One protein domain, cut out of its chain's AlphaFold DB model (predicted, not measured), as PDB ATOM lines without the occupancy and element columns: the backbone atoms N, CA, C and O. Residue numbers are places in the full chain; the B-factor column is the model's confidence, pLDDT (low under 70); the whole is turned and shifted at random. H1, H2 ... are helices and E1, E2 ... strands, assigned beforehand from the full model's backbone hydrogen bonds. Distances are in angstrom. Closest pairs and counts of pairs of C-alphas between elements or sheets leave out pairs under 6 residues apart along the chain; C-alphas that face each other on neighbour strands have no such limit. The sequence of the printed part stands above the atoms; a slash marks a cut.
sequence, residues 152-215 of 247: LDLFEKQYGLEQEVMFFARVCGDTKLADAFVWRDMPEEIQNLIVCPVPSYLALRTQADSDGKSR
ATOM      1  N   LEU A 152     -19.668   7.060   4.131       88.56
ATOM      2  CA  LEU A 152     -20.107   6.305   2.967       88.56
ATOM      3  C   LEU A 152     -20.289   4.826   3.322       88.56
ATOM      4  O   LEU A 152     -19.325   4.117   3.607       88.56
ATOM      5  N   ASP A 153     -21.518   4.331   3.179       89.12
ATOM      6  CA  ASP A 153     -21.827   2.913   3.351       89.12
ATOM      7  C   ASP A 153     -21.266   2.071   2.189       89.12
ATOM      8  O   ASP A 153     -21.896   1.871   1.143       89.12
ATOM      9  N   LEU A 154     -20.036   1.586   2.363       89.44
ATOM     10  CA  LEU A 154     -19.332   0.791   1.358       89.44
ATOM     11  C   LEU A 154     -20.009  -0.554   1.085       89.44
ATOM     12  O   LEU A 154     -19.951  -1.036  -0.048       89.44
ATOM     13  N   PHE A 155     -20.664  -1.148   2.084       90.19
ATOM     14  CA  PHE A 155     -21.340  -2.433   1.927       90.19
ATOM     15  C   PHE A 155     -22.612  -2.288   1.098       90.19
ATOM     16  O   PHE A 155     -22.861  -3.114   0.221       90.19
ATOM     17  N   GLU A 156     -23.369  -1.206   1.294       90.38
ATOM     18  CA  GLU A 156     -24.507  -0.869   0.438       90.38
ATOM     19  C   GLU A 156     -24.058  -0.679  -1.021       90.38
ATOM     20  O   GLU A 156     -24.665  -1.229  -1.945       90.38
ATOM     21  N   LYS A 157     -22.958   0.056  -1.251       91.19
ATOM     22  CA  LYS A 157     -22.437   0.268  -2.614       91.19
ATOM     23  C   LYS A 157     -21.908  -1.018  -3.242       91.19
ATOM     24  O   LYS A 157     -22.155  -1.255  -4.426       91.19
ATOM     25  N   GLN A 158     -21.233  -1.868  -2.468       91.81
ATOM     26  CA  GLN A 158     -20.801  -3.185  -2.932       91.81
ATOM     27  C   GLN A 158     -22.003  -4.058  -3.310       91.81
ATOM     28  O   GLN A 158     -21.999  -4.669  -4.376       91.81
ATOM     29  N   TYR A 159     -23.046  -4.080  -2.483       93.00
ATOM     30  CA  TYR A 159     -24.256  -4.845  -2.761       93.00
ATOM     31  C   TYR A 159     -24.950  -4.387  -4.049       93.00
ATOM     32  O   TYR A 159     -25.335  -5.219  -4.872       93.00
ATOM     33  N   GLY A 160     -25.048  -3.072  -4.275       94.25
ATOM     34  CA  GLY A 160     -25.559  -2.523  -5.534       94.25
ATOM     35  C   GLY A 160     -24.761  -3.015  -6.746       94.25
ATOM     36  O   GLY A 160     -25.343  -3.505  -7.715       94.25
ATOM     37  N   LEU A 161     -23.428  -2.987  -6.658       94.50
ATOM     38  CA  LEU A 161     -22.550  -3.506  -7.710       94.50
ATOM     39  C   LEU A 161     -22.765  -5.008  -7.955       94.50
ATOM     40  O   LEU A 161     -22.841  -5.445  -9.102       94.50
ATOM     41  N   GLU A 162     -22.878  -5.812  -6.898       94.44
ATOM     42  CA  GLU A 162     -23.127  -7.254  -7.001       94.44
ATOM     43  C   GLU A 162     -24.457  -7.553  -7.708       94.44
ATOM     44  O   GLU A 162     -24.525  -8.428  -8.580       94.44
ATOM     45  N   GLN A 163     -25.509  -6.797  -7.386       93.75
ATOM     46  CA  GLN A 163     -26.805  -6.911  -8.050       93.75
ATOM     47  C   GLN A 163     -26.730  -6.531  -9.531       93.75
ATOM     48  O   GLN A 163     -27.256  -7.265 -10.371       93.75
ATOM     49  N   GLU A 164     -26.060  -5.426  -9.865       95.19
ATOM     50  CA  GLU A 164     -25.879  -4.973 -11.247       95.19
ATOM     51  C   GLU A 164     -25.095  -5.991 -12.080       95.19
ATOM     52  O   GLU A 164     -25.516  -6.349 -13.181       95.19
ATOM     53  N   VAL A 165     -23.993  -6.527 -11.545       92.88
ATOM     54  CA  VAL A 165     -23.189  -7.557 -12.220       92.88
ATOM     55  C   VAL A 165     -24.030  -8.802 -12.502       92.88
ATOM     56  O   VAL A 165     -24.023  -9.307 -13.627       92.88
ATOM     57  N   MET A 166     -24.801  -9.278 -11.521       93.25
ATOM     58  CA  MET A 166     -25.677 -10.439 -11.708       93.25
ATOM     59  C   MET A 166     -26.839 -10.155 -12.663       93.25
ATOM     60  O   MET A 166     -27.249 -11.043 -13.417       93.25
ATOM     61  N   PHE A 167     -27.361  -8.930 -12.667       93.19
ATOM     62  CA  PHE A 167     -28.370  -8.492 -13.624       93.19
ATOM     63  C   PHE A 167     -27.820  -8.529 -15.054       93.19
ATOM     64  O   PHE A 167     -28.413  -9.180 -15.918       93.19
ATOM     65  N   PHE A 168     -26.655  -7.924 -15.301       92.06
ATOM     66  CA  PHE A 168     -26.031  -7.929 -16.625       92.06
ATOM     67  C   PHE A 168     -25.631  -9.333 -17.077       92.06
ATOM     68  O   PHE A 168     -25.882  -9.683 -18.229       92.06
ATOM     69  N   ALA A 169     -25.110 -10.179 -16.182       89.88
ATOM     70  CA  ALA A 169     -24.800 -11.576 -16.494       89.88
ATOM     71  C   ALA A 169     -26.026 -12.336 -17.033       89.88
ATOM     72  O   ALA A 169     -25.937 -13.055 -18.031       89.88
ATOM     73  N   ARG A 170     -27.195 -12.125 -16.412       89.12
ATOM     74  CA  ARG A 170     -28.465 -12.729 -16.844       89.12
ATOM     75  C   ARG A 170     -28.959 -12.159 -18.171       89.12
ATOM     76  O   ARG A 170     -29.383 -12.931 -19.026       89.12
ATOM     77  N   VAL A 171     -28.881 -10.841 -18.365       91.38
ATOM     78  CA  VAL A 171     -29.298 -10.178 -19.616       91.38
ATOM     79  C   VAL A 171     -28.429 -10.615 -20.799       91.38
ATOM     80  O   VAL A 171     -28.946 -10.836 -21.891       91.38
ATOM     81  N   CYS A 172     -27.127 -10.806 -20.584       87.44
ATOM     82  CA  CYS A 172     -26.212 -11.330 -21.598       87.44
ATOM     83  C   CYS A 172     -26.426 -12.823 -21.910       87.44
ATOM     84  O   CYS A 172     -25.843 -13.326 -22.868       87.44
ATOM     85  N   GLY A 173     -27.249 -13.533 -21.128       86.38
ATOM     86  CA  GLY A 173     -27.512 -14.960 -21.308       86.38
ATOM     87  C   GLY A 173     -26.360 -15.872 -20.875       86.38
ATOM     88  O   GLY A 173     -26.334 -17.038 -21.273       86.38
ATOM     89  N   ASP A 174     -25.412 -15.379 -20.069       83.94
ATOM     90  CA  ASP A 174     -24.315 -16.198 -19.545       83.94
ATOM     91  C   ASP A 174     -24.770 -16.967 -18.298       83.94
ATOM     92  O   ASP A 174     -24.539 -16.581 -17.149       83.94
ATOM     93  N   THR A 175     -25.460 -18.082 -18.539       83.06
ATOM     94  CA  THR A 175     -25.975 -18.952 -17.475       83.06
ATOM     95  C   THR A 175     -24.856 -19.597 -16.666       83.06
ATOM     96  O   THR A 175     -25.003 -19.777 -15.464       83.06
ATOM     97  N   LYS A 176     -23.700 -19.871 -17.283       86.31
ATOM     98  CA  LYS A 176     -22.554 -20.470 -16.584       86.31
ATOM     99  C   LYS A 176     -21.988 -19.523 -15.538       86.31
ATOM    100  O   LYS A 176     -21.664 -19.966 -14.439       86.31
ATOM    101  N   LEU A 177     -21.864 -18.240 -15.881       85.25
ATOM    102  CA  LEU A 177     -21.441 -17.216 -14.934       85.25
ATOM    103  C   LEU A 177     -22.477 -17.051 -13.821       85.25
ATOM    104  O   LEU A 177     -22.112 -17.066 -12.649       85.25
ATOM    105  N   ALA A 178     -23.761 -16.951 -14.174       86.69
ATOM    106  CA  ALA A 178     -24.828 -16.778 -13.194       86.69
ATOM    107  C   ALA A 178     -24.915 -17.949 -12.196       86.69
ATOM    108  O   ALA A 178     -25.117 -17.721 -11.005       86.69
ATOM    109  N   ASP A 179     -24.709 -19.184 -12.660       88.75
ATOM    110  CA  ASP A 179     -24.743 -20.388 -11.824       88.75
ATOM    111  C   ASP A 179     -23.493 -20.535 -10.938       88.75
ATOM    112  O   ASP A 179     -23.543 -21.196  -9.892       88.75
ATOM    113  N   ALA A 180     -22.372 -19.918 -11.329       90.06
ATOM    114  CA  ALA A 180     -21.114 -19.954 -10.583       90.06
ATOM    115  C   ALA A 180     -21.147 -19.122  -9.293       90.06
ATOM    116  O   ALA A 180     -20.322 -19.356  -8.406       90.06
ATOM    117  N   PHE A 181     -22.089 -18.187  -9.168       92.12
ATOM    118  CA  PHE A 181     -22.283 -17.385  -7.965       92.12
ATOM    119  C   PHE A 181     -23.514 -17.833  -7.172       92.12
ATOM    120  O   PHE A 181     -24.478 -18.384  -7.706       92.12
ATOM    121  N   VAL A 182     -23.468 -17.609  -5.863       91.56
ATOM    122  CA  VAL A 182     -24.545 -17.899  -4.920       91.56
ATOM    123  C   VAL A 182     -24.666 -16.748  -3.929       91.56
ATOM    124  O   VAL A 182     -23.661 -16.218  -3.458       91.56
ATOM    125  N   TRP A 183     -25.898 -16.356  -3.623       93.00
ATOM    126  CA  TRP A 183     -26.171 -15.375  -2.578       93.00
ATOM    127  C   TRP A 183     -26.061 -16.041  -1.208       93.00
ATOM    128  O   TRP A 183     -26.563 -17.152  -1.020       93.00
ATOM    129  N   ARG A 184     -25.400 -15.372  -0.266       90.88
ATOM    130  CA  ARG A 184     -25.335 -15.775   1.141       90.88
ATOM    131  C   ARG A 184     -25.825 -14.660   2.041       90.88
ATOM    132  O   ARG A 184     -25.643 -13.491   1.721       90.88
ATOM    133  N   ASP A 185     -26.412 -15.045   3.166       90.75
ATOM    134  CA  ASP A 185     -26.887 -14.098   4.169       90.75
ATOM    135  C   ASP A 185     -25.710 -13.351   4.799       90.75
ATOM    136  O   ASP A 185     -24.656 -13.935   5.073       90.75
ATOM    137  N   MET A 186     -25.887 -12.047   5.010       88.00
ATOM    138  CA  MET A 186     -24.866 -11.204   5.625       88.00
ATOM    139  C   MET A 186     -24.684 -11.584   7.107       88.00
ATOM    140  O   MET A 186     -25.676 -11.574   7.843       88.00
ATOM    141  N   PRO A 187     -23.454 -11.874   7.580       88.31
ATOM    142  CA  PRO A 187     -23.197 -12.153   8.993       88.31
ATOM    143  C   PRO A 187     -23.657 -11.010   9.907       88.31
ATOM    144  O   PRO A 187     -23.463  -9.838   9.582       88.31
ATOM    145  N   GLU A 188     -24.207 -11.343  11.077       85.69
ATOM    146  CA  GLU A 188     -24.730 -10.354  12.038       85.69
ATOM    147  C   GLU A 188     -23.658  -9.357  12.509       85.69
ATOM    148  O   GLU A 188     -23.942  -8.178  12.704       85.69
ATOM    149  N   GLU A 189     -22.407  -9.809  12.630       84.25
ATOM    150  CA  GLU A 189     -21.256  -8.969  12.987       84.25
ATOM    151  C   GLU A 189     -21.085  -7.790  12.028       84.25
ATOM    152  O   GLU A 189     -20.816  -6.670  12.456       84.25
ATOM    153  N   ILE A 190     -21.276  -8.044  10.733       82.75
ATOM    154  CA  ILE A 190     -21.146  -7.039   9.685       82.75
ATOM    155  C   ILE A 190     -22.407  -6.173   9.641       82.75
ATOM    156  O   ILE A 190     -22.293  -4.963   9.516       82.75
ATOM    157  N   GLN A 191     -23.599  -6.750   9.830       83.75
ATOM    158  CA  GLN A 191     -24.844  -5.971   9.860       83.75
ATOM    159  C   GLN A 191     -24.851  -4.890  10.950       83.75
ATOM    160  O   GLN A 191     -25.403  -3.818  10.732       83.75
ATOM    161  N   ASN A 192     -24.197  -5.134  12.088       81.69
ATOM    162  CA  ASN A 192     -24.083  -4.150  13.169       81.69
ATOM    163  C   ASN A 192     -23.114  -2.993  12.864       81.69
ATOM    164  O   ASN A 192     -23.127  -1.991  13.574       81.69
ATOM    165  N   LEU A 193     -22.258  -3.138  11.849       79.06
ATOM    166  CA  LEU A 193     -21.301  -2.116  11.417       79.06
ATOM    167  C   LEU A 193     -21.845  -1.243  10.279       79.06
ATOM    168  O   LEU A 193     -21.201  -0.268   9.906       79.06
ATOM    169  N   ILE A 194     -22.989  -1.614   9.701       80.75
ATOM    170  CA  ILE A 194     -23.542  -0.995   8.499       80.75
ATOM    171  C   ILE A 194     -24.728  -0.099   8.880       80.75
ATOM    172  O   ILE A 194     -25.572  -0.482   9.689       80.75
ATOM    173  N   VAL A 195     -24.814   1.084   8.267       79.94
ATOM    174  CA  VAL A 195     -25.925   2.027   8.479       79.94
ATOM    175  C   VAL A 195     -27.189   1.539   7.761       79.94
ATOM    176  O   VAL A 195     -28.276   1.532   8.341       79.94
ATOM    177  N   CYS A 196     -27.047   1.092   6.511       83.06
ATOM    178  CA  CYS A 196     -28.118   0.517   5.705       83.06
ATOM    179  C   CYS A 196     -28.022  -1.022   5.686       83.06
ATOM    180  O   CYS A 196     -27.187  -1.568   4.968       83.06
ATOM    181  N   PRO A 197     -28.880  -1.769   6.410       83.94
ATOM    182  CA  PRO A 197     -28.731  -3.217   6.521       83.94
ATOM    183  C   PRO A 197     -28.838  -3.904   5.154       83.94
ATOM    184  O   PRO A 197     -29.869  -3.857   4.478       83.94
ATOM    185  N   VAL A 198     -27.755  -4.574   4.763       87.56
ATOM    186  CA  VAL A 198     -27.669  -5.359   3.532       87.56
ATOM    187  C   VAL A 198     -28.066  -6.809   3.837       87.56
ATOM    188  O   VAL A 198     -27.452  -7.430   4.704       87.56
ATOM    189  N   PRO A 199     -29.054  -7.393   3.131       88.31
ATOM    190  CA  PRO A 199     -29.573  -8.718   3.474       88.31
ATOM    191  C   PRO A 199     -28.621  -9.858   3.093       88.31
ATOM    192  O   PRO A 199     -28.574 -10.886   3.763       88.31
ATOM    193  N   SER A 200     -27.871  -9.700   2.002       91.12
ATOM    194  CA  SER A 200     -27.063 -10.776   1.427       91.12
ATOM    195  C   SER A 200     -25.874 -10.236   0.649       91.12
ATOM    196  O   SER A 200     -25.901  -9.093   0.210       91.12
ATOM    197  N   TYR A 201     -24.865 -11.073   0.439       91.25
ATOM    198  CA  TYR A 201     -23.711 -10.781  -0.405       91.25
ATOM    199  C   TYR A 201     -23.478 -11.909  -1.413       91.25
ATOM    200  O   TYR A 201     -23.923 -13.050  -1.231       91.25
ATOM    201  N   LEU A 202     -22.776 -11.588  -2.495       91.81
ATOM    202  CA  LEU A 202     -22.482 -12.518  -3.572       91.81
ATOM    203  C   LEU A 202     -21.188 -13.297  -3.294       91.81
ATOM    204  O   LEU A 202     -20.107 -12.729  -3.152       91.81
ATOM    205  N   ALA A 203     -21.277 -14.626  -3.277       89.56
ATOM    206  CA  ALA A 203     -20.136 -15.518  -3.093       89.56
ATOM    207  C   ALA A 203     -19.952 -16.449  -4.297       89.56
ATOM    208  O   ALA A 203     -20.911 -16.849  -4.958       89.56
ATOM    209  N   LEU A 204     -18.711 -16.857  -4.567       89.25
ATOM    210  CA  LEU A 204     -18.452 -17.945  -5.509       89.25
ATOM    211  C   LEU A 204     -18.982 -19.259  -4.932       89.25
ATOM    212  O   LEU A 204     -18.683 -19.605  -3.790       89.25
ATOM    213  N   ARG A 205     -19.701 -20.042  -5.740       87.06
ATOM    214  CA  ARG A 205     -20.255 -21.340  -5.331       87.06
ATOM    215  C   ARG A 205     -19.166 -22.301  -4.853       87.06
ATOM    216  O   ARG A 205     -19.306 -22.916  -3.807       87.06
ATOM    217  N   THR A 206     -18.025 -22.344  -5.541       85.25
ATOM    218  CA  THR A 206     -16.867 -23.160  -5.132       85.25
ATOM    219  C   THR A 206     -16.298 -22.759  -3.770       85.25
ATOM    220  O   THR A 206     -15.812 -23.606  -3.021       85.25
ATOM    221  N   GLN A 207     -16.358 -21.470  -3.429       81.44
ATOM    222  CA  GLN A 207     -15.923 -20.959  -2.132       81.44
ATOM    223  C   GLN A 207     -16.970 -21.226  -1.045       81.44
ATOM    224  O   GLN A 207     -16.610 -21.582   0.074       81.44
ATOM    225  N   ALA A 208     -18.254 -21.104  -1.386       80.81
ATOM    226  CA  ALA A 208     -19.368 -21.430  -0.508       80.81
ATOM    227  C   ALA A 208     -19.364 -22.923  -0.126       80.81
ATOM    228  O   ALA A 208     -19.452 -23.257   1.054       80.81
ATOM    229  N   ASP A 209     -19.189 -23.812  -1.102       81.38
ATOM    230  CA  ASP A 209     -19.203 -25.266  -0.897       81.38
ATOM    231  C   ASP A 209     -17.969 -25.770  -0.129       81.38
ATOM    232  O   ASP A 209     -18.017 -26.817   0.513       81.38
ATOM    233  N   SER A 210     -16.858 -25.023  -0.172       76.62
ATOM    234  CA  SER A 210     -15.624 -25.344   0.562       76.62
ATOM    235  C   SER A 210     -15.530 -24.691   1.943       76.62
ATOM    236  O   SER A 210     -14.517 -24.871   2.620       76.62
ATOM    237  N   ASP A 211     -16.552 -23.941   2.366       66.88
ATOM    238  CA  ASP A 211     -16.582 -23.208   3.641       66.88
ATOM    239  C   ASP A 211     -15.325 -22.332   3.857       66.88
ATOM    240  O   ASP A 211     -14.755 -22.252   4.942       66.88
ATOM    241  N   GLY A 212     -14.810 -21.738   2.771       60.06
ATOM    242  CA  GLY A 212     -13.595 -20.914   2.796       60.06
ATOM    243  C   GLY A 212     -12.264 -21.681   2.824       60.06
ATOM    244  O   GLY A 212     -11.206 -21.053   2.767       60.06
ATOM    245  N   LYS A 213     -12.265 -23.021   2.822       55.38
ATOM    246  CA  LYS A 213     -11.049 -23.853   2.701       55.38
ATOM    247  C   LYS A 213     -10.600 -23.976   1.242       55.38
ATOM    248  O   LYS A 213     -10.542 -25.070   0.682       55.38
ATOM    249  N   SER A 214     -10.281 -22.858   0.597       50.78
ATOM    250  CA  SER A 214      -9.641 -22.887  -0.722       50.78
ATOM    251  C   SER A 214      -8.119 -22.923  -0.573       50.78
ATOM    252  O   SER A 214      -7.551 -22.177   0.224       50.78
ATOM    253  N   ARG A 215      -7.450 -23.782  -1.359       49.12
ATOM    254  CA  ARG A 215      -5.987 -23.779  -1.535       49.12
ATOM    255  C   ARG A 215      -5.537 -22.352  -1.854       49.12
ATOM    256  O   ARG A 215      -6.063 -21.746  -2.788       49.12
TER     257      ARG A 215
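What this domain is: This is residues 152 to 215 of the 247 residues of the protein "Hypothetical protein" of Brandtodinium nutricula (UniProt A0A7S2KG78). A long helix, H1, runs along one side of a small two-stranded ribbon, E1 and E2, with E2 the strand nearer to it. The short helix H2 sits by the far end of H1, H3 lies by the other end of the ribbon, and H4 follows E2 on the side away from H1. The printed part has 64 residues, in the order H1, H2, E1, H3, E2, H4; the strands are antiparallel and the class is mixed, helices and strands. It is only just loose, close to compact, with a radius of gyration of the C-alphas of 13.1 A, and only just flat, spanning 35 by 30 by 16 A.

How they stand to each other: H1, residues 154 to 171, and H2, residues 175 to 180, form a helical hairpin. They touch through residues 166 to 170 of H1 alone, closest at the C-alphas of Ala 169 and Ala 178, 6.2 A, and run opposite ways at a shallow tilt of 34 degrees, only just short of steep. E1, residues 181 to 185, and E2, residues 200 to 204, are antiparallel at 144 degrees; N 182 and O 203, 2.8 A, and N 201 and O 184, 2.8 A, are within hydrogen-bond range. The closest C-alphas of H1 and E2, those of Glu 162 and Leu 202, are 6.3 A apart. H4, residues 205 to 209, only just touches H2, with 3 pairs of C-alphas within 8 A, the closest those of Ala 180 and Arg 205, 5.5 A. H3, residues 188 to 191, touches no helix. In H1, H2 and H4 every O i to N i+4 pair is within range; H3 is too short for one.

Where its parts are: H1 begins at C-alpha 154 (-19.332, 0.791, 1.358) and measures 25.7 A. E1 measures 13.4 A and E2 13.2 A. H4 ends at C-alpha 209 (-19.203, -25.266, -0.897).

The domain as a whole: The C-alphas farthest apart, of Gly 173 and Asn 192, are 36.3 A apart. The printed part has no cut and no long link. Residues 211 to 215 are under 70 in pLDDT.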